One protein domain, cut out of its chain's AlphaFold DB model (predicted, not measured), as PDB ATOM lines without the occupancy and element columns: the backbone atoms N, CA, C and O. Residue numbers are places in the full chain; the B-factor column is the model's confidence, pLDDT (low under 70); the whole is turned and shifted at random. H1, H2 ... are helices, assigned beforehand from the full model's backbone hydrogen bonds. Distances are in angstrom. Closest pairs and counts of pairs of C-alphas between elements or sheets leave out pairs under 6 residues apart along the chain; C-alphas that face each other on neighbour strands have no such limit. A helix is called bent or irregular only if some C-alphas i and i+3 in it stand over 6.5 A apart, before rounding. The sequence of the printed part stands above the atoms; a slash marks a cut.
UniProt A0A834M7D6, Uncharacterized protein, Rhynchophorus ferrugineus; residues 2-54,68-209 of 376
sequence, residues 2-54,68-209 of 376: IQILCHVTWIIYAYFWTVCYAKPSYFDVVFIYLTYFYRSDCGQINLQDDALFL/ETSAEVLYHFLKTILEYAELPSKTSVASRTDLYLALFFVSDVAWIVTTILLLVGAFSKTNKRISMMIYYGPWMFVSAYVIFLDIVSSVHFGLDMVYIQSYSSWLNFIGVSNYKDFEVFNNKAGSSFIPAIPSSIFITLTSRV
ATOM      1  N   ILE A   2      24.068  10.827  32.351       78.50
ATOM      2  CA  ILE A   2      23.459   9.816  31.450       78.50
ATOM      3  C   ILE A   2      24.163   9.752  30.085       78.50
ATOM      4  O   ILE A   2      24.559   8.679  29.657       78.50
ATOM      5  N   GLN A   3      24.421  10.905  29.457       78.56
ATOM      6  CA  GLN A   3      25.130  10.981  28.172       78.56
ATOM      7  C   GLN A   3      26.496  10.273  28.187       78.56
ATOM      8  O   GLN A   3      26.800   9.510  27.278       78.56
ATOM      9  N   ILE A   4      27.306  10.508  29.226       80.88
ATOM     10  CA  ILE A   4      28.633   9.890  29.360       80.88
ATOM     11  C   ILE A   4      28.488   8.389  29.562       80.88
ATOM     12  O   ILE A   4      29.233   7.633  28.961       80.88
ATOM     13  N   LEU A   5      27.510   7.947  30.358       85.31
ATOM     14  CA  LEU A   5      27.253   6.520  30.540       85.31
ATOM     15  C   LEU A   5      26.889   5.849  29.214       85.31
ATOM     16  O   LEU A   5      27.472   4.820  28.895       85.31
ATOM     17  N   CYS A   6      25.997   6.443  28.416       84.81
ATOM     18  CA  CYS A   6      25.649   5.921  27.092       84.81
ATOM     19  C   CYS A   6      26.867   5.870  26.162       84.81
ATOM     20  O   CYS A   6      27.102   4.850  25.521       84.81
ATOM     21  N   HIS A   7      27.663   6.940  26.120       86.06
ATOM     22  CA  HIS A   7      28.824   7.035  25.236       86.06
ATOM     23  C   HIS A   7      29.958   6.081  25.646       86.06
ATOM     24  O   HIS A   7      30.478   5.353  24.809       86.06
ATOM     25  N   VAL A   8      30.275   5.993  26.940       87.88
ATOM     26  CA  VAL A   8      31.259   5.038  27.475       87.88
ATOM     27  C   VAL A   8      30.796   3.602  27.244       87.88
ATOM     28  O   VAL A   8      31.587   2.769  26.812       87.88
ATOM     29  N   THR A   9      29.511   3.312  27.470       90.75
ATOM     30  CA  THR A   9      28.936   1.986  27.192       90.75
ATOM     31  C   THR A   9      29.085   1.640  25.712       90.75
ATOM     32  O   THR A   9      29.559   0.557  25.381       90.75
ATOM     33  N   TRP A  10      28.762   2.581  24.821       91.06
ATOM     34  CA  TRP A  10      28.958   2.426  23.382       91.06
ATOM     35  C   TRP A  10      30.424   2.158  23.014       91.06
ATOM     36  O   TRP A  10      30.688   1.195  22.300       91.06
ATOM     37  N   ILE A  11      31.378   2.941  23.530       91.94
ATOM     38  CA  ILE A  11      32.814   2.730  23.276       91.94
ATOM     39  C   ILE A  11      33.250   1.338  23.734       91.94
ATOM     40  O   ILE A  11      34.003   0.678  23.027       91.94
ATOM     41  N   ILE A  12      32.776   0.873  24.893       92.88
ATOM     42  CA  ILE A  12      33.096  -0.464  25.409       92.88
ATOM     43  C   ILE A  12      32.565  -1.550  24.461       92.88
ATOM     44  O   ILE A  12      33.307  -2.467  24.110       92.88
ATOM     45  N   TYR A  13      31.317  -1.438  23.997       94.50
ATOM     46  CA  TYR A  13      30.757  -2.376  23.015       94.50
ATOM     47  C   TYR A  13      31.519  -2.347  21.684       94.50
ATOM     48  O   TYR A  13      31.896  -3.397  21.166       94.50
ATOM     49  N   ALA A  14      31.809  -1.153  21.171       94.75
ATOM     50  CA  ALA A  14      32.586  -0.949  19.955       94.75
ATOM     51  C   ALA A  14      34.006  -1.534  20.078       94.75
ATOM     52  O   ALA A  14      34.514  -2.171  19.152       94.75
ATOM     53  N   TYR A  15      34.632  -1.392  21.250       95.38
ATOM     54  CA  TYR A  15      35.921  -2.003  21.555       95.38
ATOM     55  C   TYR A  15      35.835  -3.530  21.513       95.38
ATOM     56  O   TYR A  15      36.660  -4.153  20.848       95.38
ATOM     57  N   PHE A  16      34.818  -4.142  22.135       96.50
ATOM     58  CA  PHE A  16      34.630  -5.599  22.094       96.50
ATOM     59  C   PHE A  16      34.468  -6.150  20.675       96.50
ATOM     60  O   PHE A  16      34.976  -7.238  20.394       96.50
ATOM     61  N   TRP A  17      33.817  -5.408  19.779       96.12
ATOM     62  CA  TRP A  17      33.752  -5.761  18.358       96.12
ATOM     63  C   TRP A  17      35.111  -5.628  17.665       96.12
ATOM     64  O   TRP A  17      35.509  -6.516  16.916       96.12
ATOM     65  N   THR A  18      35.862  -4.568  17.970       94.62
ATOM     66  CA  THR A  18      37.188  -4.294  17.382       94.62
ATOM     67  C   THR A  18      38.232  -5.359  17.741       94.62
ATOM     68  O   THR A  18      39.102  -5.685  16.927       94.62
ATOM     69  N   VAL A  19      38.153  -5.914  18.957       95.62
ATOM     70  CA  VAL A  19      39.045  -6.986  19.441       95.62
ATOM     71  C   VAL A  19      38.503  -8.398  19.191       95.62
ATOM     72  O   VAL A  19      39.036  -9.359  19.737       95.62
ATOM     73  N   CYS A  20      37.442  -8.539  18.389       96.25
ATOM     74  CA  CYS A  20      36.809  -9.821  18.064       96.25
ATOM     75  C   CYS A  20      36.286 -10.619  19.280       96.25
ATOM     76  O   CYS A  20      36.043 -11.820  19.163       96.25
ATOM     77  N   TYR A  21      36.115  -9.985  20.447       97.00
ATOM     78  CA  TYR A  21      35.651 -10.667  21.660       97.00
ATOM     79  C   TYR A  21      34.156 -10.993  21.581       97.00
ATOM     80  O   TYR A  21      33.720 -12.058  22.011       97.00
ATOM     81  N   ALA A  22      33.373 -10.087  20.993       95.44
ATOM     82  CA  ALA A  22      31.962 -10.296  20.700       95.44
ATOM     83  C   ALA A  22      31.751 -10.315  19.184       95.44
ATOM     84  O   ALA A  22      32.185  -9.398  18.486       95.44
ATOM     85  N   LYS A  23      31.059 -11.343  18.686       94.75
ATOM     86  CA  LYS A  23      30.673 -11.458  17.276       94.75
ATOM     87  C   LYS A  23      29.168 -11.237  17.151       94.75
ATOM     88  O   LYS A  23      28.418 -11.972  17.796       94.75
ATOM     89  N   PRO A  24      28.712 -10.245  16.374       95.75
ATOM     90  CA  PRO A  24      27.287 -10.063  16.153       95.75
ATOM     91  C   PRO A  24      26.732 -11.194  15.279       95.75
ATOM     92  O   PRO A  24      27.402 -11.639  14.348       95.75
ATOM     93  N   SER A  25      25.513 -11.642  15.588       96.00
ATOM     94  CA  SER A  25      24.776 -12.654  14.818       96.00
ATOM     95  C   SER A  25      23.542 -12.089  14.110       96.00
ATOM     96  O   SER A  25      23.207 -12.535  13.017       96.00
ATOM     97  N   TYR A  26      22.885 -11.090  14.705       95.62
ATOM     98  CA  TYR A  26      21.733 -10.401  14.115       95.62
ATOM     99  C   TYR A  26      22.145  -9.635  12.859       95.62
ATOM    100  O   TYR A  26      23.120  -8.879  12.888       95.62
ATOM    101  N   PHE A  27      21.421  -9.824  11.756       94.19
ATOM    102  CA  PHE A  27      21.857  -9.358  10.436       94.19
ATOM    103  C   PHE A  27      21.990  -7.827  10.333       94.19
ATOM    104  O   PHE A  27      22.913  -7.318   9.703       94.19
ATOM    105  N   ASP A  28      21.141  -7.071  11.021       92.62
ATOM    106  CA  ASP A  28      21.224  -5.611  11.109       92.62
ATOM    107  C   ASP A  28      22.468  -5.130  11.877       92.62
ATOM    108  O   ASP A  28      23.140  -4.187  11.455       92.62
ATOM    109  N   VAL A  29      22.840  -5.815  12.960       95.38
ATOM    110  CA  VAL A  29      24.085  -5.545  13.696       95.38
ATOM    111  C   VAL A  29      25.307  -5.985  12.886       95.38
ATOM    112  O   VAL A  29      26.306  -5.265  12.844       95.38
ATOM    113  N   VAL A  30      25.230  -7.131  12.200       96.81
ATOM    114  CA  VAL A  30      26.273  -7.606  11.278       96.81
ATOM    115  C   VAL A  30      26.512  -6.578  10.177       96.81
ATOM    116  O   VAL A  30      27.660  -6.320   9.836       96.81
ATOM    117  N   PHE A  31      25.471  -5.917   9.673       96.25
ATOM    118  CA  PHE A  31      25.622  -4.875   8.661       96.25
ATOM    119  C   PHE A  31      26.443  -3.673   9.157       96.25
ATOM    120  O   PHE A  31      27.354  -3.192   8.472       96.25
ATOM    121  N   ILE A  32      26.184  -3.222  10.388       96.50
ATOM    122  CA  ILE A  32      26.970  -2.164  11.044       96.50
ATOM    123  C   ILE A  32      28.415  -2.631  11.259       96.50
ATOM    124  O   ILE A  32      29.361  -1.888  10.987       96.50
ATOM    125  N   TYR A  33      28.583  -3.875  11.710       97.31
ATOM    126  CA  TYR A  33      29.885  -4.490  11.936       97.31
ATOM    127  C   TYR A  33      30.714  -4.583  10.652       97.31
ATOM    128  O   TYR A  33      31.861  -4.140  10.641       97.31
ATOM    129  N   LEU A  34      30.126  -5.063   9.553       97.19
ATOM    130  CA  LEU A  34      30.779  -5.136   8.246       97.19
ATOM    131  C   LEU A  34      31.248  -3.758   7.764       97.19
ATOM    132  O   LEU A  34      32.330  -3.631   7.195       97.19
ATOM    133  N   THR A  35      30.461  -2.720   8.049       96.88
ATOM    134  CA  THR A  35      30.777  -1.350   7.632       96.88
ATOM    135  C   THR A  35      31.941  -0.758   8.432       96.88
ATOM    136  O   THR A  35      32.891  -0.236   7.849       96.88
ATOM    137  N   TYR A  36      31.886  -0.831   9.765       97.44
ATOM    138  CA  TYR A  36      32.748  -0.018  10.634       97.44
ATOM    139  C   TYR A  36      33.736  -0.797  11.502       97.44
ATOM    140  O   TYR A  36      34.609  -0.168  12.095       97.44
ATOM    141  N   PHE A  37      33.625  -2.122  11.588       97.62
ATOM    142  CA  PHE A  37      34.381  -2.943  12.544       97.62
ATOM    143  C   PHE A  37      35.000  -4.208  11.939       97.62
ATOM    144  O   PHE A  37      35.675  -4.956  12.646       97.62
ATOM    145  N   TYR A  38      34.779  -4.468  10.649       97.31
ATOM    146  CA  TYR A  38      35.195  -5.715  10.025       97.31
ATOM    147  C   TYR A  38      36.710  -5.912  10.019       97.31
ATOM    148  O   TYR A  38      37.479  -5.045   9.581       97.31
ATOM    149  N   ARG A  39      37.120  -7.105  10.457       97.19
ATOM    150  CA  ARG A  39      38.487  -7.621  10.362       97.19
ATOM    151  C   ARG A  39      38.425  -9.109  10.034       97.19
ATOM    152  O   ARG A  39      37.716  -9.851  10.712       97.19
ATOM    153  N   SER A  40      39.209  -9.553   9.055       96.69
ATOM    154  CA  SER A  40      39.298 -10.969   8.668       96.69
ATOM    155  C   SER A  40      39.755 -11.867   9.820       96.69
ATOM    156  O   SER A  40      39.323 -13.012   9.932       96.69
ATOM    157  N   ASP A  41      40.583 -11.326  10.718       96.81
ATOM    158  CA  ASP A  41      41.152 -12.045  11.864       96.81
ATOM    159  C   ASP A  41      40.087 -12.490  12.879       96.81
ATOM    160  O   ASP A  41      40.324 -13.396  13.677       96.81
ATOM    161  N   CYS A  42      38.894 -11.885  12.846       96.25
ATOM    162  CA  CYS A  42      37.799 -12.262  13.730       96.25
ATOM    163  C   CYS A  42      37.158 -13.612  13.352       96.25
ATOM    164  O   CYS A  42      36.365 -14.137  14.132       96.25
ATOM    165  N   GLY A  43      37.508 -14.217  12.213       95.44
ATOM    166  CA  GLY A  43      36.959 -15.493  11.746       95.44
ATOM    167  C   GLY A  43      35.565 -15.371  11.120       95.44
ATOM    168  O   GLY A  43      35.067 -14.274  10.885       95.44
ATOM    169  N   GLN A  44      34.930 -16.514  10.837       95.44
ATOM    170  CA  GLN A  44      33.628 -16.548  10.161       95.44
ATOM    171  C   GLN A  44      32.508 -15.932  11.018       95.44
ATOM    172  O   GLN A  44      32.475 -16.103  12.244       95.44
ATOM    173  N   ILE A  45      31.609 -15.208  10.347       96.31
ATOM    174  CA  ILE A  45      30.430 -14.552  10.921       96.31
ATOM    175  C   ILE A  45      29.221 -15.441  10.629       96.31
ATOM    176  O   ILE A  45      28.948 -15.742   9.470       96.31
ATOM    177  N   ASN A  46      28.490 -15.839  11.670       95.69
ATOM    178  CA  ASN A  46      27.261 -16.618  11.531       95.69
ATOM    179  C   ASN A  46      26.057 -15.677  11.593       95.69
ATOM    180  O   ASN A  46      25.846 -15.024  12.614       95.69
ATOM    181  N   LEU A  47      25.273 -15.625  10.518       96.00
ATOM    182  CA  LEU A  47      24.016 -14.879  10.470       96.00
ATOM    183  C   LEU A  47      22.896 -15.668  11.156       96.00
ATOM    184  O   LEU A  47      22.746 -16.868  10.927       96.00
ATOM    185  N   GLN A  48      22.110 -14.981  11.977       93.44
ATOM    186  CA  GLN A  48      20.802 -15.435  12.447       93.44
ATOM    187  C   GLN A  48      19.701 -14.739  11.643       93.44
ATOM    188  O   GLN A  48      19.865 -13.590  11.228       93.44
ATOM    189  N   ASP A  49      18.582 -15.434  11.453       88.12
ATOM    190  CA  ASP A  49      17.433 -14.939  10.678       88.12
ATOM    191  C   ASP A  49      16.632 -13.866  11.439       88.12
ATOM    192  O   ASP A  49      15.800 -13.168  10.862       88.12
ATOM    193  N   ASP A  50      16.912 -13.688  12.731       88.31
ATOM    194  CA  ASP A  50      16.264 -12.693  13.575       88.31
ATOM    195  C   ASP A  50      16.855 -11.287  13.362       88.31
ATOM    196  O   ASP A  50      18.070 -11.097  13.248       88.31
ATOM    197  N   ALA A  51      15.983 -10.275  13.378       84.19
ATOM    198  CA  ALA A  51      16.365  -8.864  13.425       84.19
ATOM    199  C   ALA A  51      16.306  -8.334  14.863       84.19
ATOM    200  O   ALA A  51      15.360  -8.648  15.591       84.19
ATOM    201  N   LEU A  52      17.245  -7.468  15.256       84.44
ATOM    202  CA  LEU A  52      17.192  -6.809  16.566       84.44
ATOM    203  C   LEU A  52      16.377  -5.507  16.520       84.44
ATOM    204  O   LEU A  52      15.556  -5.245  17.397       84.44
ATOM    205  N   PHE A  53      16.592  -4.691  15.490       80.50
ATOM    206  CA  PHE A  53      15.997  -3.365  15.317       80.50
ATOM    207  C   PHE A  53      14.879  -3.352  14.273       80.50
ATOM    208  O   PHE A  53      13.900  -2.623  14.431       80.50
ATOM    209  N   LEU A  54      14.999  -4.161  13.217       75.25
ATOM    210  CA  LEU A  54      14.036  -4.181  12.107       75.25
ATOM    211  C   LEU A  54      12.796  -5.050  12.376       75.25
ATOM    212  O   LEU A  54      11.866  -5.034  11.577       75.25
ATOM    213  N   GLU A  68       8.284  -8.714  -0.958       75.62
ATOM    214  CA  GLU A  68       9.512  -8.921  -0.177       75.62
ATOM    215  C   GLU A  68       9.668  -7.777   0.831       75.62
ATOM    216  O   GLU A  68       9.631  -6.598   0.461       75.62
ATOM    217  N   THR A  69       9.868  -8.112   2.105       83.62
ATOM    218  CA  THR A  69      10.162  -7.106   3.133       83.62
ATOM    219  C   THR A  69      11.606  -6.610   3.003       83.62
ATOM    220  O   THR A  69      12.514  -7.341   2.602       83.62
ATOM    221  N   SER A  70      11.865  -5.354   3.378       85.44
ATOM    222  CA  SER A  70      13.224  -4.783   3.398       85.44
ATOM    223  C   SER A  70      14.204  -5.588   4.263       85.44
ATOM    224  O   SER A  70      15.395  -5.651   3.954       85.44
ATOM    225  N   ALA A  71      13.699  -6.219   5.327       88.31
ATOM    226  CA  ALA A  71      14.453  -7.097   6.212       88.31
ATOM    227  C   ALA A  71      14.924  -8.376   5.501       88.31
ATOM    228  O   ALA A  71      16.109  -8.701   5.566       88.31
ATOM    229  N   GLU A  72      14.037  -9.057   4.769       90.56
ATOM    230  CA  GLU A  72      14.382 -10.255   3.988       90.56
ATOM    231  C   GLU A  72      15.412  -9.942   2.897       90.56
ATOM    232  O   GLU A  72      16.377 -10.688   2.721       90.56
ATOM    233  N   VAL A  73      15.250  -8.807   2.204       91.94
ATOM    234  CA  VAL A  73      16.215  -8.342   1.195       91.94
ATOM    235  C   VAL A  73      17.593  -8.129   1.823       91.94
ATOM    236  O   VAL A  73      18.589  -8.600   1.273       91.94
ATOM    237  N   LEU A  74      17.665  -7.451   2.975       93.81
ATOM    238  CA  LEU A  74      18.927  -7.210   3.677       93.81
ATOM    239  C   LEU A  74      19.570  -8.518   4.154       93.81
ATOM    240  O   LEU A  74      20.773  -8.703   3.972       93.81
ATOM    241  N   TYR A  75      18.787  -9.433   4.726       95.00
ATOM    242  CA  TYR A  75      19.275 -10.742   5.156       95.00
ATOM    243  C   TYR A  75      19.870 -11.530   3.979       95.00
ATOM    244  O   TYR A  75      21.013 -11.988   4.051       95.00
ATOM    245  N   HIS A  76      19.139 -11.637   2.863       95.44
ATOM    246  CA  HIS A  76      19.610 -12.370   1.688       95.44
ATOM    247  C   HIS A  76      20.852 -11.713   1.073       95.44
ATOM    248  O   HIS A  76      21.788 -12.404   0.665       95.44
ATOM    249  N   PHE A  77      20.891 -10.380   1.030       96.19
ATOM    250  CA  PHE A  77      22.053  -9.618   0.581       96.19
ATOM    251  C   PHE A  77      23.291  -9.924   1.431       96.19
ATOM    252  O   PHE A  77      24.324 -10.325   0.895       96.19
ATOM    253  N   LEU A  78      23.173  -9.814   2.756       96.94
ATOM    254  CA  LEU A  78      24.257 -10.091   3.698       96.94
ATOM    255  C   LEU A  78      24.764 -11.526   3.595       96.94
ATOM    256  O   LEU A  78      25.972 -11.743   3.551       96.94
ATOM    257  N   LYS A  79      23.849 -12.495   3.510       97.19
ATOM    258  CA  LYS A  79      24.201 -13.901   3.323       97.19
ATOM    259  C   LYS A  79      25.000 -14.111   2.038       97.19
ATOM    260  O   LYS A  79      26.060 -14.725   2.068       97.19
ATOM    261  N   THR A  80      24.543 -13.516   0.936       97.19
ATOM    262  CA  THR A  80      25.231 -13.595  -0.363       97.19
ATOM    263  C   THR A  80      26.630 -12.971  -0.288       97.19
ATOM    264  O   THR A  80      27.585 -13.514  -0.831       97.19
ATOM    265  N   ILE A  81      26.794 -11.851   0.417       97.12
ATOM    266  CA  ILE A  81      28.107 -11.211   0.584       97.12
ATOM    267  C   ILE A  81      29.048 -12.077   1.407       97.12
ATOM    268  O   ILE A  81      30.195 -12.256   1.016       97.12
ATOM    269  N   LEU A  82      28.591 -12.620   2.537       96.81
ATOM    270  CA  LEU A  82      29.450 -13.451   3.381       96.81
ATOM    271  C   LEU A  82      29.916 -14.731   2.670       96.81
ATOM    272  O   LEU A  82      30.987 -15.236   2.998       96.81
ATOM    273  N   GLU A  83      29.137 -15.244   1.714       96.69
ATOM    274  CA  GLU A  83      29.475 -16.443   0.940       96.69
ATOM    275  C   GLU A  83      30.352 -16.148  -0.290       96.69
ATOM    276  O   GLU A  83      31.274 -16.914  -0.570       96.69
ATOM    277  N   TYR A  84      30.085 -15.059  -1.022       97.50
ATOM    278  CA  TYR A  84      30.660 -14.833  -2.359       97.50
ATOM    279  C   TYR A  84      31.521 -13.569  -2.494       97.50
ATOM    280  O   TYR A  84      32.187 -13.398  -3.517       97.50
ATOM    281  N   ALA A  85      31.509 -12.652  -1.525       97.38
ATOM    282  CA  ALA A  85      32.285 -11.420  -1.631       97.38
ATOM    283  C   ALA A  85      33.749 -11.628  -1.230       97.38
ATOM    284  O   ALA A  85      34.072 -12.225  -0.202       97.38
ATOM    285  N   GLU A  86      34.647 -11.032  -2.006       97.25
ATOM    286  CA  GLU A  86      36.070 -10.950  -1.692       97.25
ATOM    287  C   GLU A  86      36.319  -9.781  -0.723       97.25
ATOM    288  O   GLU A  86      36.652  -8.659  -1.114       97.25
ATOM    289  N   LEU A  87      36.086 -10.028   0.569       97.00
ATOM    290  CA  LEU A  87      36.252  -9.019   1.615       97.00
ATOM    291  C   LEU A  87      37.744  -8.700   1.861       97.00
ATOM    292  O   LEU A  87      38.566  -9.617   1.947       97.00
ATOM    293  N   PRO A  88      38.119  -7.417   2.034       97.12
ATOM    294  CA  PRO A  88      39.494  -7.045   2.361       97.12
ATOM    295  C   PRO A  88      39.845  -7.472   3.791       97.12
ATOM    296  O   PRO A  88      38.980  -7.509   4.655       97.12
ATOM    297  N   SER A  89      41.124  -7.709   4.100       96.88
ATOM    298  CA  SER A  89      41.545  -8.129   5.455       96.88
ATOM    299  C   SER A  89      41.099  -7.167   6.566       96.88
ATOM    300  O   SER A  89      40.736  -7.572   7.671       96.88
ATOM    301  N   LYS A  90      41.089  -5.869   6.263       95.31
ATOM    302  CA  LYS A  90      40.523  -4.821   7.104       95.31
ATOM    303  C   LYS A  90      39.987  -3.713   6.214       95.31
ATOM    304  O   LYS A  90      40.691  -3.253   5.315       95.31
ATOM    305  N   THR A  91      38.771  -3.247   6.480       94.69
ATOM    306  CA  THR A  91      38.213  -2.121   5.724       94.69
ATOM    307  C   THR A  91      38.952  -0.827   6.098       94.69
ATOM    308  O   THR A  91      39.368  -0.616   7.247       94.69
ATOM    309  N   SER A  92      39.150   0.068   5.126       93.94
ATOM    310  CA  SER A  92      39.739   1.398   5.376       93.94
ATOM    311  C   SER A  92      38.903   2.182   6.394       93.94
ATOM    312  O   SER A  92      39.433   2.845   7.291       93.94
ATOM    313  N   VAL A  93      37.587   2.007   6.300       95.62
ATOM    314  CA  VAL A  93      36.563   2.558   7.181       95.62
ATOM    315  C   VAL A  93      36.759   2.077   8.616       95.62
ATOM    316  O   VAL A  93      36.810   2.914   9.513       95.62
ATOM    317  N   ALA A  94      36.974   0.775   8.840       96.19
ATOM    318  CA  ALA A  94      37.228   0.239  10.176       96.19
ATOM    319  C   ALA A  94      38.493   0.826  10.808       96.19
ATOM    320  O   ALA A  94      38.488   1.213  11.972       96.19
ATOM    321  N   SER A  95      39.567   0.999  10.031       95.69
ATOM    322  CA  SER A  95      40.795   1.630  10.543       95.69
ATOM    323  C   SER A  95      40.577   3.074  11.003       95.69
ATOM    324  O   SER A  95      41.150   3.501  12.005       95.69
ATOM    325  N   ARG A  96      39.734   3.828  10.291       95.88
ATOM    326  CA  ARG A  96      39.351   5.188  10.680       95.88
ATOM    327  C   ARG A  96      38.450   5.185  11.919       95.88
ATOM    328  O   ARG A  96      38.639   6.024  12.799       95.88
ATOM    329  N   THR A  97      37.508   4.249  12.014       95.94
ATOM    330  CA  THR A  97      36.650   4.082  13.198       95.94
ATOM    331  C   THR A  97      37.470   3.770  14.444       95.94
ATOM    332  O   THR A  97      37.255   4.410  15.469       95.94
ATOM    333  N   ASP A  98      38.457   2.873  14.351       95.44
ATOM    334  CA  ASP A  98      39.357   2.532  15.461       95.44
ATOM    335  C   ASP A  98      40.061   3.774  16.022       95.44
ATOM    336  O   ASP A  98      40.141   3.964  17.238       95.44
ATOM    337  N   LEU A  99      40.539   4.656  15.134       96.12
ATOM    338  CA  LEU A  99      41.169   5.914  15.526       96.12
ATOM    339  C   LEU A  99      40.185   6.816  16.281       96.12
ATOM    340  O   LEU A  99      40.529   7.343  17.339       96.12
ATOM    341  N   TYR A 100      38.962   6.981  15.770       95.50
ATOM    342  CA  TYR A 100      37.943   7.779  16.452       95.50
ATOM    343  C   TYR A 100      37.567   7.193  17.809       95.50
ATOM    344  O   TYR A 100      37.489   7.942  18.778       95.50
ATOM    345  N   LEU A 101      37.398   5.875  17.917       94.12
ATOM    346  CA  LEU A 101      37.101   5.210  19.187       94.12
ATOM    347  C   LEU A 101      38.215   5.421  20.212       94.12
ATOM    348  O   LEU A 101      37.926   5.726  21.368       94.12
ATOM    349  N   ALA A 102      39.480   5.340  19.793       95.25
ATOM    350  CA  ALA A 102      40.615   5.631  20.661       95.25
ATOM    351  C   ALA A 102      40.625   7.100  21.126       95.25
ATOM    352  O   ALA A 102      40.795   7.374  22.316       95.25
ATOM    353  N   LEU A 103      40.394   8.051  20.212       95.25
ATOM    354  CA  LEU A 103      40.311   9.480  20.544       95.25
ATOM    355  C   LEU A 103      39.141   9.778  21.490       95.25
ATOM    356  O   LEU A 103      39.290  10.548  22.444       95.25
ATOM    357  N   PHE A 104      37.991   9.148  21.264       92.69
ATOM    358  CA  PHE A 104      36.818   9.273  22.118       92.69
ATOM    359  C   PHE A 104      37.052   8.690  23.506       92.69
ATOM    360  O   PHE A 104      36.758   9.353  24.495       92.69
ATOM    361  N   PHE A 105      37.676   7.518  23.599       92.94
ATOM    362  CA  PHE A 105      38.038   6.923  24.879       92.94
ATOM    363  C   PHE A 105      38.976   7.829  25.690       92.94
ATOM    364  O   PHE A 105      38.700   8.139  26.849       92.94
ATOM    365  N   VAL A 106      40.065   8.313  25.078       94.75
ATOM    366  CA  VAL A 106      41.034   9.194  25.753       94.75
ATOM    367  C   VAL A 106      40.381  10.509  26.181       94.75
ATOM    368  O   VAL A 106      40.603  10.980  27.300       94.75
ATOM    369  N   SER A 107      39.568  11.106  25.308       93.12
ATOM    370  CA  SER A 107      38.900  12.375  25.601       93.12
ATOM    371  C   SER A 107      37.832  12.240  26.688       93.12
ATOM    372  O   SER A 107      37.763  13.107  27.557       93.12
ATOM    373  N   ASP A 108      37.082  11.137  26.733       91.31
ATOM    374  CA  ASP A 108      36.117  10.862  27.800       91.31
ATOM    375  C   ASP A 108      36.803  10.656  29.156       91.31
ATOM    376  O   ASP A 108      36.370  11.229  30.158       91.31
ATOM    377  N   VAL A 109      37.909   9.901  29.204       93.06
ATOM    378  CA  VAL A 109      38.699   9.732  30.436       93.06
ATOM    379  C   VAL A 109      39.221  11.086  30.922       93.06
ATOM    380  O   VAL A 109      39.052  11.432  32.095       93.06
ATOM    381  N   ALA A 110      39.796  11.896  30.027       94.38
ATOM    382  CA  ALA A 110      40.257  13.244  30.359       94.38
ATOM    383  C   ALA A 110      39.106  14.141  30.848       94.38
ATOM    384  O   ALA A 110      39.268  14.925  31.790       94.38
ATOM    385  N   TRP A 111      37.925  14.014  30.246       93.06
ATOM    386  CA  TRP A 111      36.743  14.779  30.625       93.06
ATOM    387  C   TRP A 111      36.231  14.383  32.017       93.06
ATOM    388  O   TRP A 111      35.921  15.256  32.832       93.06
ATOM    389  N   ILE A 112      36.216  13.088  32.347       91.31
ATOM    390  CA  ILE A 112      35.862  12.590  33.687       91.31
ATOM    391  C   ILE A 112      36.847  13.125  34.731       91.31
ATOM    392  O   ILE A 112      36.425  13.702  35.735       91.31
ATOM    393  N   VAL A 113      38.155  13.003  34.482       95.00
ATOM    394  CA  VAL A 113      39.203  13.482  35.401       95.00
ATOM    395  C   VAL A 113      39.082  14.987  35.638       95.00
ATOM    396  O   VAL A 113      39.081  15.442  36.784       95.00
ATOM    397  N   THR A 114      38.926  15.778  34.575       94.50
ATOM    398  CA  THR A 114      38.772  17.235  34.700       94.50
ATOM    399  C   THR A 114      37.456  17.639  35.364       94.50
ATOM    400  O   THR A 114      37.427  18.629  36.091       94.50
ATOM    401  N   THR A 115      36.387  16.853  35.210       90.56
ATOM    402  CA  THR A 115      35.118  17.063  35.926       90.56
ATOM    403  C   THR A 115      35.262  16.795  37.426       90.56
ATOM    404  O   THR A 115      34.761  17.572  38.238       90.56
ATOM    405  N   ILE A 116      35.994  15.747  37.818       92.75
ATOM    406  CA  ILE A 116      36.316  15.481  39.230       92.75
ATOM    407  C   ILE A 116      37.169  16.621  39.800       92.75
ATOM    408  O   ILE A 116      36.887  17.105  40.894       92.75
ATOM    409  N   LEU A 117      38.167  17.109  39.054       93.19
ATOM    410  CA  LEU A 117      38.966  18.271  39.460       93.19
ATOM    411  C   LEU A 117      38.103  19.523  39.645       93.19
ATOM    412  O   LEU A 117      38.264  20.231  40.637       93.19
ATOM    413  N   LEU A 118      37.163  19.777  38.735       90.44
ATOM    414  CA  LEU A 118      36.214  20.884  38.848       90.44
ATOM    415  C   LEU A 118      35.347  20.748  40.107       90.44
ATOM    416  O   LEU A 118      35.162  21.727  40.831       90.44
ATOM    417  N   LEU A 119      34.880  19.534  40.414       90.00
ATOM    418  CA  LEU A 119      34.114  19.238  41.623       90.00
ATOM    419  C   LEU A 119      34.941  19.484  42.898       90.00
ATOM    420  O   LEU A 119      34.484  20.178  43.804       90.00
ATOM    421  N   VAL A 120      36.181  18.993  42.954       92.44
ATOM    422  CA  VAL A 120      37.114  19.247  44.071       92.44
ATOM    423  C   VAL A 120      37.384  20.746  44.226       92.44
ATOM    424  O   VAL A 120      37.383  21.274  45.342       92.44
ATOM    425  N   GLY A 121      37.565  21.454  43.111       88.62
ATOM    426  CA  GLY A 121      37.741  22.902  43.079       88.62
ATOM    427  C   GLY A 121      36.526  23.675  43.595       88.62
ATOM    428  O   GLY A 121      36.703  24.725  44.211       88.62
ATOM    429  N   ALA A 122      35.313  23.149  43.399       85.19
ATOM    430  CA  ALA A 122      34.079  23.737  43.915       85.19
ATOM    431  C   ALA A 122      33.961  23.619  45.447       85.19
ATOM    432  O   ALA A 122      33.420  24.521  46.088       85.19
ATOM    433  N   PHE A 123      34.501  22.551  46.044       89.44
ATOM    434  CA  PHE A 123      34.504  22.349  47.501       89.44
ATOM    435  C   PHE A 123      35.711  22.975  48.217       89.44
ATOM    436  O   PHE A 123      35.679  23.188  49.431       89.44
ATOM    437  N   SER A 124      36.776  23.300  47.487       88.56
ATOM    438  CA  SER A 124      38.009  23.830  48.067       88.56
ATOM    439  C   SER A 124      37.916  25.338  48.340       88.56
ATOM    440  O   SER A 124      37.604  26.137  47.459       88.56
ATOM    441  N   LYS A 125      38.270  25.775  49.560       85.00
ATOM    442  CA  LYS A 125      38.419  27.203  49.922       85.00
ATOM    443  C   LYS A 125      39.747  27.782  49.410       85.00
ATOM    444  O   LYS A 125      40.509  28.393  50.156       85.00
ATOM    445  N   THR A 126      40.056  27.570  48.139       79.31
ATOM    446  CA  THR A 126      41.299  28.035  47.515       79.31
ATOM    447  C   THR A 126      41.196  29.478  47.032       79.31
ATOM    448  O   THR A 126      40.119  30.029  46.788       79.31
ATOM    449  N   ASN A 127      42.353  30.117  46.851       81.38
ATOM    450  CA  ASN A 127      42.432  31.435  46.231       81.38
ATOM    451  C   ASN A 127      41.765  31.421  44.847       81.38
ATOM    452  O   ASN A 127      42.220  30.720  43.945       81.38
ATOM    453  N   LYS A 128      40.731  32.256  44.661       78.50
ATOM    454  CA  LYS A 128      39.852  32.263  43.473       78.50
ATOM    455  C   LYS A 128      40.588  32.234  42.123       78.50
ATOM    456  O   LYS A 128      40.110  31.598  41.196       78.50
ATOM    457  N   ARG A 129      41.746  32.900  42.003       78.12
ATOM    458  CA  ARG A 129      42.535  32.934  40.753       78.12
ATOM    459  C   ARG A 129      43.202  31.599  40.432       78.12
ATOM    460  O   ARG A 129      43.080  31.114  39.317       78.12
ATOM    461  N   ILE A 130      43.882  31.016  41.417       81.06
ATOM    462  CA  ILE A 130      44.566  29.727  41.266       81.06
ATOM    463  C   ILE A 130      43.520  28.624  41.084       81.06
ATOM    464  O   ILE A 130      43.653  27.794  40.194       81.06
ATOM    465  N   SER A 131      42.425  28.699  41.848       82.94
ATOM    466  CA  SER A 131      41.289  27.786  41.721       82.94
ATOM    467  C   SER A 131      40.700  27.806  40.304       82.94
ATOM    468  O   SER A 131      40.431  26.759  39.728       82.94
ATOM    469  N   MET A 132      40.546  28.991  39.704       82.19
ATOM    470  CA  MET A 132      40.039  29.106  38.336       82.19
ATOM    471  C   MET A 132      40.992  28.481  37.310       82.19
ATOM    472  O   MET A 132      40.559  27.713  36.458       82.19
ATOM    473  N   MET A 133      42.290  28.777  37.394       87.25
ATOM    474  CA  MET A 133      43.249  28.294  36.399       87.25
ATOM    475  C   MET A 133      43.478  26.780  36.488       87.25
ATOM    476  O   MET A 133      43.547  26.127  35.455       87.25
ATOM    477  N   ILE A 134      43.566  26.228  37.703       91.56
ATOM    478  CA  ILE A 134      43.892  24.812  37.916       91.56
ATOM    479  C   ILE A 134      42.661  23.914  37.767       91.56
ATOM    480  O   ILE A 134      42.763  22.861  37.149       91.56
ATOM    481  N   TYR A 135      41.502  24.310  38.306       89.50
ATOM    482  CA  TYR A 135      40.319  23.438  38.301       89.50
ATOM    483  C   TYR A 135      39.407  23.671  37.093       89.50
ATOM    484  O   TYR A 135      38.920  22.709  36.509       89.50
ATOM    485  N   TYR A 136      39.183  24.927  36.687       87.56
ATOM    486  CA  TYR A 136      38.270  25.229  35.577       87.56
ATOM    487  C   TYR A 136      38.973  25.209  34.217       87.56
ATOM    488  O   TYR A 136      38.403  24.715  33.250       87.56
ATOM    489  N   GLY A 137      40.207  25.716  34.131       89.75
ATOM    490  CA  GLY A 137      40.956  25.814  32.871       89.75
ATOM    491  C   GLY A 137      41.045  24.493  32.088       89.75
ATOM    492  O   GLY A 137      40.596  24.453  30.942       89.75
ATOM    493  N   PRO A 138      41.554  23.400  32.690       94.19
ATOM    494  CA  PRO A 138      41.661  22.108  32.016       94.19
ATOM    495  C   PRO A 138      40.314  21.555  31.549       94.19
ATOM    496  O   PRO A 138      40.214  21.075  30.426       94.19
ATOM    497  N   TRP A 139      39.263  21.674  32.367       92.69
ATOM    498  CA  TRP A 139      37.920  21.215  32.000       92.69
ATOM    499  C   TRP A 139      37.366  21.961  30.781       92.69
ATOM    500  O   TRP A 139      36.798  21.343  29.881       92.69
ATOM    501  N   MET A 140      37.584  23.279  30.715       88.81
ATOM    502  CA  MET A 140      37.187  24.097  29.565       88.81
ATOM    503  C   MET A 140      37.922  23.663  28.292       88.81
ATOM    504  O   MET A 140      37.298  23.523  27.243       88.81
ATOM    505  N   PHE A 141      39.234  23.427  28.389       92.62
ATOM    506  CA  PHE A 141      40.052  22.988  27.258       92.62
ATOM    507  C   PHE A 141      39.636  21.601  26.754       92.62
ATOM    508  O   PHE A 141      39.411  21.426  25.559       92.62
ATOM    509  N   VAL A 142      39.465  20.636  27.662       93.50
ATOM    510  CA  VAL A 142      39.012  19.284  27.309       93.50
ATOM    511  C   VAL A 142      37.611  19.320  26.702       93.50
ATOM    512  O   VAL A 142      37.375  18.672  25.690       93.50
ATOM    513  N   SER A 143      36.696  20.124  27.250       88.44
ATOM    514  CA  SER A 143      35.345  20.273  26.689       88.44
ATOM    515  C   SER A 143      35.370  20.870  25.277       88.44
ATOM    516  O   SER A 143      34.672  20.376  24.396       88.44
ATOM    517  N   ALA A 144      36.203  21.887  25.032       87.75
ATOM    518  CA  ALA A 144      36.375  22.460  23.697       87.75
ATOM    519  C   ALA A 144      36.958  21.442  22.700       87.75
ATOM    520  O   ALA A 144      36.501  21.364  21.561       87.75
ATOM    521  N   TYR A 145      37.926  20.636  23.138       92.56
ATOM    522  CA  TYR A 145      38.516  19.574  22.324       92.56
ATOM    523  C   TYR A 145      37.509  18.468  21.977       92.56
ATOM    524  O   TYR A 145      37.427  18.066  20.820       92.56
ATOM    525  N   VAL A 146      36.697  18.021  22.940       89.94
ATOM    526  CA  VAL A 146      35.621  17.040  22.704       89.94
ATOM    527  C   VAL A 146      34.619  17.571  21.677       89.94
ATOM    528  O   VAL A 146      34.304  16.870  20.724       89.94
ATOM    529  N   ILE A 147      34.187  18.831  21.806       86.25
ATOM    530  CA  ILE A 147      33.282  19.469  20.833       86.25
ATOM    531  C   ILE A 147      33.891  19.467  19.428       86.25
ATOM    532  O   ILE A 147      33.200  19.186  18.451       86.25
ATOM    533  N   PHE A 148      35.181  19.779  19.316       90.00
ATOM    534  CA  PHE A 148      35.878  19.751  18.037       90.00
ATOM    535  C   PHE A 148      35.910  18.336  17.436       90.00
ATOM    536  O   PHE A 148      35.597  18.174  16.257       90.00
ATOM    537  N   LEU A 149      36.223  17.312  18.239       91.94
ATOM    538  CA  LEU A 149      36.194  15.913  17.799       91.94
ATOM    539  C   LEU A 149      34.796  15.460  17.351       91.94
ATOM    540  O   LEU A 149      34.682  14.790  16.324       91.94
ATOM    541  N   ASP A 150      33.740  15.845  18.071       89.12
ATOM    542  CA  ASP A 150      32.352  15.523  17.711       89.12
ATOM    543  C   ASP A 150      31.985  16.124  16.339       89.12
ATOM    544  O   ASP A 150      31.403  15.443  15.496       89.12
ATOM    545  N   ILE A 151      32.375  17.378  16.068       88.75
ATOM    546  CA  ILE A 151      32.133  18.027  14.767       88.75
ATOM    547  C   ILE A 151      32.896  17.301  13.654       88.75
ATOM    548  O   ILE A 151      32.311  16.962  12.626       88.75
ATOM    549  N   VAL A 152      34.194  17.051  13.850       93.31
ATOM    550  CA  VAL A 152      35.043  16.413  12.833       93.31
ATOM    551  C   VAL A 152      34.551  15.003  12.515       93.31
ATOM    552  O   VAL A 152      34.452  14.645  11.343       93.31
ATOM    553  N   SER A 153      34.214  14.211  13.532       93.25
ATOM    554  CA  SER A 153      33.673  12.862  13.343       93.25
ATOM    555  C   SER A 153      32.303  12.889  12.661       93.25
ATOM    556  O   SER A 153      32.117  12.185  11.671       93.25
ATOM    557  N   SER A 154      31.386  13.759  13.096       91.38
ATOM    558  CA  SER A 154      30.057  13.905  12.482       91.38
ATOM    559  C   SER A 154      30.141  14.277  11.001       91.38
ATOM    560  O   SER A 154      29.403  13.727  10.190       91.38
ATOM    561  N   VAL A 155      31.057  15.178  10.625       93.50
ATOM    562  CA  VAL A 155      31.285  15.537   9.216       93.50
ATOM    563  C   VAL A 155      31.810  14.339   8.425       93.50
ATOM    564  O   VAL A 155      31.315  14.082   7.333       93.50
ATOM    565  N   HIS A 156      32.763  13.575   8.966       95.12
ATOM    566  CA  HIS A 156      33.287  12.391   8.278       95.12
ATOM    567  C   HIS A 156      32.216  11.316   8.063       95.12
ATOM    568  O   HIS A 156      32.050  10.859   6.937       95.12
ATOM    569  N   PHE A 157      31.453  10.956   9.099       94.94
ATOM    570  CA  PHE A 157      30.369   9.976   8.960       94.94
ATOM    571  C   PHE A 157      29.206  10.515   8.110       94.94
ATOM    572  O   PHE A 157      28.550   9.760   7.395       94.94
ATOM    573  N   GLY A 158      28.991  11.835   8.114       95.06
ATOM    574  CA  GLY A 158      28.081  12.523   7.197       95.06
ATOM    575  C   GLY A 158      28.491  12.366   5.733       95.06
ATOM    576  O   GLY A 158      27.649  12.072   4.887       95.06
ATOM    577  N   LEU A 159      29.785  12.500   5.430       96.00
ATOM    578  CA  LEU A 159      30.315  12.264   4.085       96.00
ATOM    579  C   LEU A 159      30.187  10.794   3.666       96.00
ATOM    580  O   LEU A 159      29.867  10.530   2.509       96.00
ATOM    581  N   ASP A 160      30.359   9.851   4.596       96.62
ATOM    582  CA  ASP A 160      30.134   8.427   4.316       96.62
ATOM    583  C   ASP A 160      28.682   8.171   3.882       96.62
ATOM    584  O   ASP A 160      28.440   7.441   2.924       96.62
ATOM    585  N   MET A 161      27.704   8.816   4.532       95.31
ATOM    586  CA  MET A 161      26.291   8.724   4.146       95.31
ATOM    587  C   MET A 161      26.035   9.251   2.725       95.31
ATOM    588  O   MET A 161      25.234   8.675   1.998       95.31
ATOM    589  N   VAL A 162      26.720  10.322   2.308       96.25
ATOM    590  CA  VAL A 162      26.589  10.878   0.946       96.25
ATOM    591  C   VAL A 162      27.169   9.931  -0.110       96.25
ATOM    592  O   VAL A 162      26.640   9.859  -1.220       96.25
ATOM    593  N   TYR A 163      28.241   9.209   0.229       96.00
ATOM    594  CA  TYR A 163      28.888   8.244  -0.661       96.00
ATOM    595  C   TYR A 163      28.085   6.939  -0.795       96.00
ATOM    596  O   TYR A 163      28.057   6.317  -1.857       96.00
ATOM    597  N   ILE A 164      27.395   6.529   0.271       96.56
ATOM    598  CA  ILE A 164      26.626   5.286   0.316       96.56
ATOM    599  C   ILE A 164      25.182   5.531  -0.150       96.56
ATOM    600  O   ILE A 164      24.286   5.793   0.646       96.56
ATOM    601  N   GLN A 165      24.956   5.420  -1.461       95.31
ATOM    602  CA  GLN A 165      23.627   5.617  -2.071       95.31
ATOM    603  C   GLN A 165      22.948   4.317  -2.524       95.31
ATOM    604  O   GLN A 165      21.758   4.310  -2.833       95.31
ATOM    605  N   SER A 166      23.703   3.220  -2.604       96.88
ATOM    606  CA  SER A 166      23.234   1.916  -3.076       96.88
ATOM    607  C   SER A 166      24.055   0.783  -2.458       96.88
ATOM    608  O   SER A 166      25.120   1.025  -1.881       96.88
ATOM    609  N   TYR A 167      23.597  -0.463  -2.600       96.75
ATOM    610  CA  TYR A 167      24.315  -1.639  -2.105       96.75
ATOM    611  C   TYR A 167      25.680  -1.820  -2.779       96.75
ATOM    612  O   TYR A 167      26.669  -2.076  -2.095       96.75
ATOM    613  N   SER A 168      25.768  -1.620  -4.099       97.38
ATOM    614  CA  SER A 168      27.056  -1.688  -4.807       97.38
ATOM    615  C   SER A 168      28.009  -0.562  -4.391       97.38
ATOM    616  O   SER A 168      29.208  -0.794  -4.240       97.38
ATOM    617  N   SER A 169      27.486   0.644  -4.139       97.44
ATOM    618  CA  SER A 169      28.284   1.775  -3.644       97.44
ATOM    619  C   SER A 169      28.801   1.517  -2.228       97.44
ATOM    620  O   SER A 169      29.952   1.827  -1.932       97.44
ATOM    621  N   TRP A 170      27.983   0.896  -1.372       97.81
ATOM    622  CA  TRP A 170      28.391   0.449  -0.039       97.81
ATOM    623  C   TRP A 170      29.468  -0.643  -0.093       97.81
ATOM    624  O   TRP A 170      30.458  -0.557   0.627       97.81
ATOM    625  N   LEU A 171      29.338  -1.628  -0.986       97.81
ATOM    626  CA  LEU A 171      30.361  -2.663  -1.180       97.81
ATOM    627  C   LEU A 171      31.697  -2.072  -1.645       97.81
ATOM    628  O   LEU A 171      32.753  -2.407  -1.106       97.81
ATOM    629  N   ASN A 172      31.650  -1.139  -2.598       97.81
ATOM    630  CA  ASN A 172      32.829  -0.393  -3.032       97.81
ATOM    631  C   ASN A 172      33.424   0.442  -1.882       97.81
ATOM    632  O   ASN A 172      34.639   0.517  -1.725       97.81
ATOM    633  N   PHE A 173      32.575   1.035  -1.036       97.25
ATOM    634  CA  PHE A 173      32.995   1.804   0.137       97.25
ATOM    635  C   PHE A 173      33.742   0.957   1.176       97.25
ATOM    636  O   PHE A 173      34.776   1.392   1.682       97.25
ATOM    637  N   ILE A 174      33.263  -0.255   1.479       97.19
ATOM    638  CA  ILE A 174      33.956  -1.156   2.414       97.19
ATOM    639  C   ILE A 174      35.188  -1.831   1.786       97.19
ATOM    640  O   ILE A 174      36.018  -2.371   2.516       97.19
ATOM    641  N   GLY A 175      35.344  -1.754   0.460       97.31
ATOM    642  CA  GLY A 175      36.521  -2.226  -0.272       97.31
ATOM    643  C   GLY A 175      36.406  -3.644  -0.834       97.31
ATOM    644  O   GLY A 175      37.426  -4.318  -0.955       97.31
ATOM    645  N   VAL A 176      35.197  -4.108  -1.160       97.94
ATOM    646  CA  VAL A 176      34.990  -5.395  -1.849       97.94
ATOM    647  C   VAL A 176      35.438  -5.285  -3.307       97.94
ATOM    648  O   VAL A 176      34.954  -4.417  -4.032       97.94
ATOM    649  N   SER A 177      36.333  -6.166  -3.763       97.75
ATOM    650  CA  SER A 177      36.864  -6.154  -5.140       97.75
ATOM    651  C   SER A 177      35.794  -6.477  -6.187       97.75
ATOM    652  O   SER A 177      35.724  -5.809  -7.220       97.75
ATOM    653  N   ASN A 178      34.917  -7.445  -5.910       97.69
ATOM    654  CA  ASN A 178      33.848  -7.899  -6.804       97.69
ATOM    655  C   ASN A 178      32.493  -7.195  -6.579       97.69
ATOM    656  O   ASN A 178      31.431  -7.766  -6.809       97.69
ATOM    657  N   TYR A 179      32.497  -5.925  -6.160       97.69
ATOM    658  CA  TYR A 179      31.273  -5.181  -5.815       97.69
ATOM    659  C   TYR A 179      30.239  -5.052  -6.957       97.69
ATOM    660  O   TYR A 179      29.054  -4.844  -6.687       97.69
ATOM    661  N   LYS A 180      30.667  -5.154  -8.223       97.81
ATOM    662  CA  LYS A 180      29.793  -5.029  -9.406       97.81
ATOM    663  C   LYS A 180      28.841  -6.212  -9.575       97.81
ATOM    664  O   LYS A 180      27.733  -6.030 -10.071       97.81
ATOM    665  N   ASP A 181      29.222  -7.392  -9.093       97.50
ATOM    666  CA  ASP A 181      28.406  -8.608  -9.210       97.50
ATOM    667  C   ASP A 181      27.108  -8.510  -8.384       97.50
ATOM    668  O   ASP A 181      26.133  -9.220  -8.625       97.50
ATOM    669  N   PHE A 182      27.063  -7.564  -7.442       96.56
ATOM    670  CA  PHE A 182      25.945  -7.325  -6.538       96.56
ATOM    671  C   PHE A 182      25.017  -6.186  -6.996       96.56
ATOM    672  O   PHE A 182      24.094  -5.817  -6.266       96.56
ATOM    673  N   GLU A 183      25.200  -5.625  -8.199       96.75
ATOM    674  CA  GLU A 183      24.336  -4.553  -8.726       96.75
ATOM    675  C   GLU A 183      22.859  -4.962  -8.840       96.75
ATOM    676  O   GLU A 183      21.977  -4.108  -8.753       96.75
ATOM    677  N   VAL A 184      22.569  -6.265  -8.937       96.06
ATOM    678  CA  VAL A 184      21.201  -6.812  -8.945       96.06
ATOM    679  C   VAL A 184      20.402  -6.379  -7.705       96.06
ATOM    680  O   VAL A 184      19.202  -6.115  -7.808       96.06
ATOM    681  N   PHE A 185      21.056  -6.221  -6.548       95.12
ATOM    682  CA  PHE A 185      20.405  -5.780  -5.310       95.12
ATOM    683  C   PHE A 185      20.028  -4.293  -5.317       95.12
ATOM    684  O   PHE A 185      19.157  -3.883  -4.550       95.12
ATOM    685  N   ASN A 186      20.603  -3.472  -6.202       95.75
ATOM    686  CA  ASN A 186      20.260  -2.049  -6.288       95.75
ATOM    687  C   ASN A 186      18.822  -1.812  -6.773       95.75
ATOM    688  O   ASN A 186      18.244  -0.770  -6.476       95.75
ATOM    689  N   ASN A 187      18.227  -2.783  -7.471       94.44
ATOM    690  CA  ASN A 187      16.847  -2.707  -7.955       94.44
ATOM    691  C   ASN A 187      15.815  -3.221  -6.933       94.44
ATOM    692  O   ASN A 187      14.616  -3.182  -7.203       94.44
ATOM    693  N   LYS A 188      16.259  -3.735  -5.776       92.56
ATOM    694  CA  LYS A 188      15.380  -4.257  -4.721       92.56
ATOM    695  C   LYS A 188      14.854  -3.139  -3.817       92.56
ATOM    696  O   LYS A 188      15.431  -2.055  -3.727       92.56
ATOM    697  N   ALA A 189      13.750  -3.411  -3.123       86.56
ATOM    698  CA  ALA A 189      13.143  -2.460  -2.199       86.56
ATOM    699  C   ALA A 189      14.130  -2.043  -1.092       86.56
ATOM    700  O   ALA A 189      14.855  -2.865  -0.534       86.56
ATOM    701  N   GLY A 190      14.160  -0.745  -0.779       86.00
ATOM    702  CA  GLY A 190      15.031  -0.191   0.261       86.00
ATOM    703  C   GLY A 190      16.502  -0.022  -0.134       86.00
ATOM    704  O   GLY A 190      17.284   0.423   0.706       86.00
ATOM    705  N   SER A 191      16.883  -0.296  -1.388       91.19
ATOM    706  CA  SER A 191      18.268  -0.171  -1.867       91.19
ATOM    707  C   SER A 191      18.885   1.218  -1.679       91.19
ATOM    708  O   SER A 191      20.095   1.318  -1.504       91.19
ATOM    709  N   SER A 192      18.072   2.280  -1.664       89.38
ATOM    710  CA  SER A 192      18.546   3.650  -1.433       89.38
ATOM    711  C   SER A 192      18.727   4.008   0.044       89.38
ATOM    712  O   SER A 192      19.525   4.883   0.360       89.38
ATOM    713  N   PHE A 193      17.980   3.377   0.957       91.31
ATOM    714  CA  PHE A 193      17.950   3.780   2.371       91.31
ATOM    715  C   PHE A 193      18.717   2.821   3.279       91.31
ATOM    716  O   PHE A 193      19.441   3.265   4.166       91.31
ATOM    717  N   ILE A 194      18.589   1.511   3.054       93.12
ATOM    718  CA  ILE A 194      19.192   0.488   3.914       93.12
ATOM    719  C   ILE A 194      20.714   0.664   4.010       93.12
ATOM    720  O   ILE A 194      21.216   0.709   5.135       93.12
ATOM    721  N   PRO A 195      21.457   0.873   2.903       95.38
ATOM    722  CA  PRO A 195      22.901   1.076   2.976       95.38
ATOM    723  C   PRO A 195      23.336   2.296   3.796       95.38
ATOM    724  O   PRO A 195      24.430   2.300   4.353       95.38
ATOM    725  N   ALA A 196      22.477   3.310   3.922       94.12
ATOM    726  CA  ALA A 196      22.758   4.515   4.697       94.12
ATOM    727  C   ALA A 196      22.525   4.340   6.213       94.12
ATOM    728  O   ALA A 196      22.933   5.206   6.996       94.12
ATOM    729  N   ILE A 197      21.893   3.242   6.654       93.69
ATOM    730  CA  ILE A 197      21.550   2.999   8.067       93.69
ATOM    731  C   ILE A 197      22.791   3.003   8.975       93.69
ATOM    732  O   ILE A 197      22.779   3.755   9.954       93.69
ATOM    733  N   PRO A 198      23.883   2.258   8.685       95.06
ATOM    734  CA  PRO A 198      25.071   2.266   9.533       95.06
ATOM    735  C   PRO A 198      25.634   3.676   9.729       95.06
ATOM    736  O   PRO A 198      25.898   4.082  10.859       95.06
ATOM    737  N   SER A 199      25.769   4.451   8.650       95.12
ATOM    738  CA  SER A 199      26.271   5.829   8.715       95.12
ATOM    739  C   SER A 199      25.334   6.737   9.498       95.12
ATOM    740  O   SER A 199      25.797   7.515  10.321       95.12
ATOM    741  N   SER A 200      24.020   6.584   9.337       92.69
ATOM    742  CA  SER A 200      23.021   7.345  10.099       92.69
ATOM    743  C   SER A 200      23.105   7.067  11.605       92.69
ATOM    744  O   SER A 200      23.055   7.995  12.419       92.69
ATOM    745  N   ILE A 201      23.292   5.800  11.990       92.25
ATOM    746  CA  ILE A 201      23.503   5.397  13.387       92.25
ATOM    747  C   ILE A 201      24.794   6.025  13.919       92.25
ATOM    748  O   ILE A 201      24.781   6.641  14.984       92.25
ATOM    749  N   PHE A 202      25.892   5.948  13.164       92.00
ATOM    750  CA  PHE A 202      27.170   6.535  13.567       92.00
ATOM    751  C   PHE A 202      27.126   8.058  13.666       92.00
ATOM    752  O   PHE A 202      27.627   8.603  14.646       92.00
ATOM    753  N   ILE A 203      26.474   8.753  12.733       91.50
ATOM    754  CA  ILE A 203      26.226  10.199  12.825       91.50
ATOM    755  C   ILE A 203      25.435  10.503  14.096       91.50
ATOM    756  O   ILE A 203      25.773  11.431  14.822       91.50
ATOM    757  N   THR A 204      24.413   9.714  14.424       87.94
ATOM    758  CA  THR A 204      23.595   9.938  15.629       87.94
ATOM    759  C   THR A 204      24.401   9.726  16.916       87.94
ATOM    760  O   THR A 204      24.304  10.527  17.850       87.94
ATOM    761  N   LEU A 205      25.234   8.682  16.960       87.25
ATOM    762  CA  LEU A 205      26.091   8.365  18.106       87.25
ATOM    763  C   LEU A 205      27.214   9.397  18.288       87.25
ATOM    764  O   LEU A 205      27.481   9.819  19.413       87.25
ATOM    765  N   THR A 206      27.827   9.847  17.191       84.69
ATOM    766  CA  THR A 206      28.972  10.778  17.197       84.69
ATOM    767  C   THR A 206      28.559  12.241  17.297       84.69
ATOM    768  O   THR A 206      29.237  13.019  17.957       84.69
ATOM    769  N   SER A 207      27.379  12.607  16.787       79.19
ATOM    770  CA  SER A 207      26.754  13.912  17.066       79.19
ATOM    771  C   SER A 207      26.227  14.026  18.504       79.19
ATOM    772  O   SER A 207      25.669  15.062  18.877       79.19
ATOM    773  N   ARG A 208      26.394  12.965  19.314       71.62
ATOM    774  CA  ARG A 208      25.997  12.858  20.723       71.62
ATOM    775  C   ARG A 208      24.581  13.380  20.981       71.62
ATOM    776  O   ARG A 208      24.374  14.100  21.956       71.62
ATOM    777  N   VAL A 209      23.625  13.018  20.114       63.50
ATOM    778  CA  VAL A 209      22.273  13.603  20.066       63.50
ATOM    779  C   VAL A 209      22.385  15.127  20.041       63.50
ATOM    780  O   VAL A 209      22.323  15.765  21.084       63.50
TER     781      VAL A 209
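This is residues 2 to 54 and 68 to 209 of the 376 residues of an uncharacterized protein of Rhynchophorus ferrugineus (UniProt A0A834M7D6). A long helical hairpin, H4 running one way and the bent helix H5 running back, has a head of short helices, H2, H3, H6 and H7, at one end. H8 packs along H5b and H1 along part of H4, while the turn of the hairpin sticks out at the far end with residues 123 to 129. The printed part has 195 residues with eight named helices, H1 to H8 in chain order, and no named strand; the class is all helix. It is loose, with a radius of gyration of the C-alphas of 20.4 A and spans of 70 by 31 by 29 A.

Look first for H5, residues 128 to 163, assigned as one helix by its hydrogen bonds but bent, with C-alphas 135 and 138 6.6 A apart. Its arm H5a is residues 128 to 135, and H5b, residues 138 to 163, runs 37.7 A to C-alpha 163 at (28.888, 8.244, -0.661). Find C-alpha 92 at (39.739, 1.398, 5.376); H4 runs from there 47.3 A to residue 123. H1 is residues 2 to 18, 24.2 A long, from C-alpha 2 at (23.459, 9.816, 31.450). H2 is residues 27 to 36, H3 is 70 to 84, H6 is 167 to 174, H7 is 179 to 187 and H8 is 194 to 206. H7 and H8 are irregular: C-alphas 181 and 184 are 7.4 A apart, and 195 and 198 are 7.0 A apart.

Begin at the hub, H4. It touches H5b at a shallow tilt of 24 degrees, opposite ways, closest at the C-alphas of Thr 114 and Trp 139, 4.9 A. H4 and H5a form a hairpin, closest at the C-alphas of Leu 118 and Tyr 135, 4.9 A. With residues 98 to 108 alone H4 touches H1, closest at C-alphas 11 and 101, 6.4 A. H8 touches H5b at a shallow tilt of 8 degrees, opposite ways, closest at C-alphas 203 and 154, 5.3 A. H2 touches H4, about perpendicular at 87 degrees, C-alphas 36 and 94 being closest at 4.5 A, and H3 touches H2, with C-alphas 75 and 27 closest at 6.0 A. H6 and H7 form a hairpin, closest at C-alphas 171 and 179, 5.4 A. H1 and H3 are apart, for instance. Every O i to N i+4 pair is within hydrogen-bond range in H1, H2, H3, H4, H5a, H5b and H6, against 7 of 9 in H8 and 0 of 5 in H7, where 5 of 6 O i to N i+3 pairs are within range.

The two C-alphas farthest apart are those of Asn 127 and Val 184, 70.4 A. Residues 55 to 67 are cut out in the link from H2 to H3, and C-alphas 54 and 68 are 13.9 A apart across the cut. No link printed whole is long. Mean pLDDT of the printed part of this model is 92.3, with residue 209 under 70.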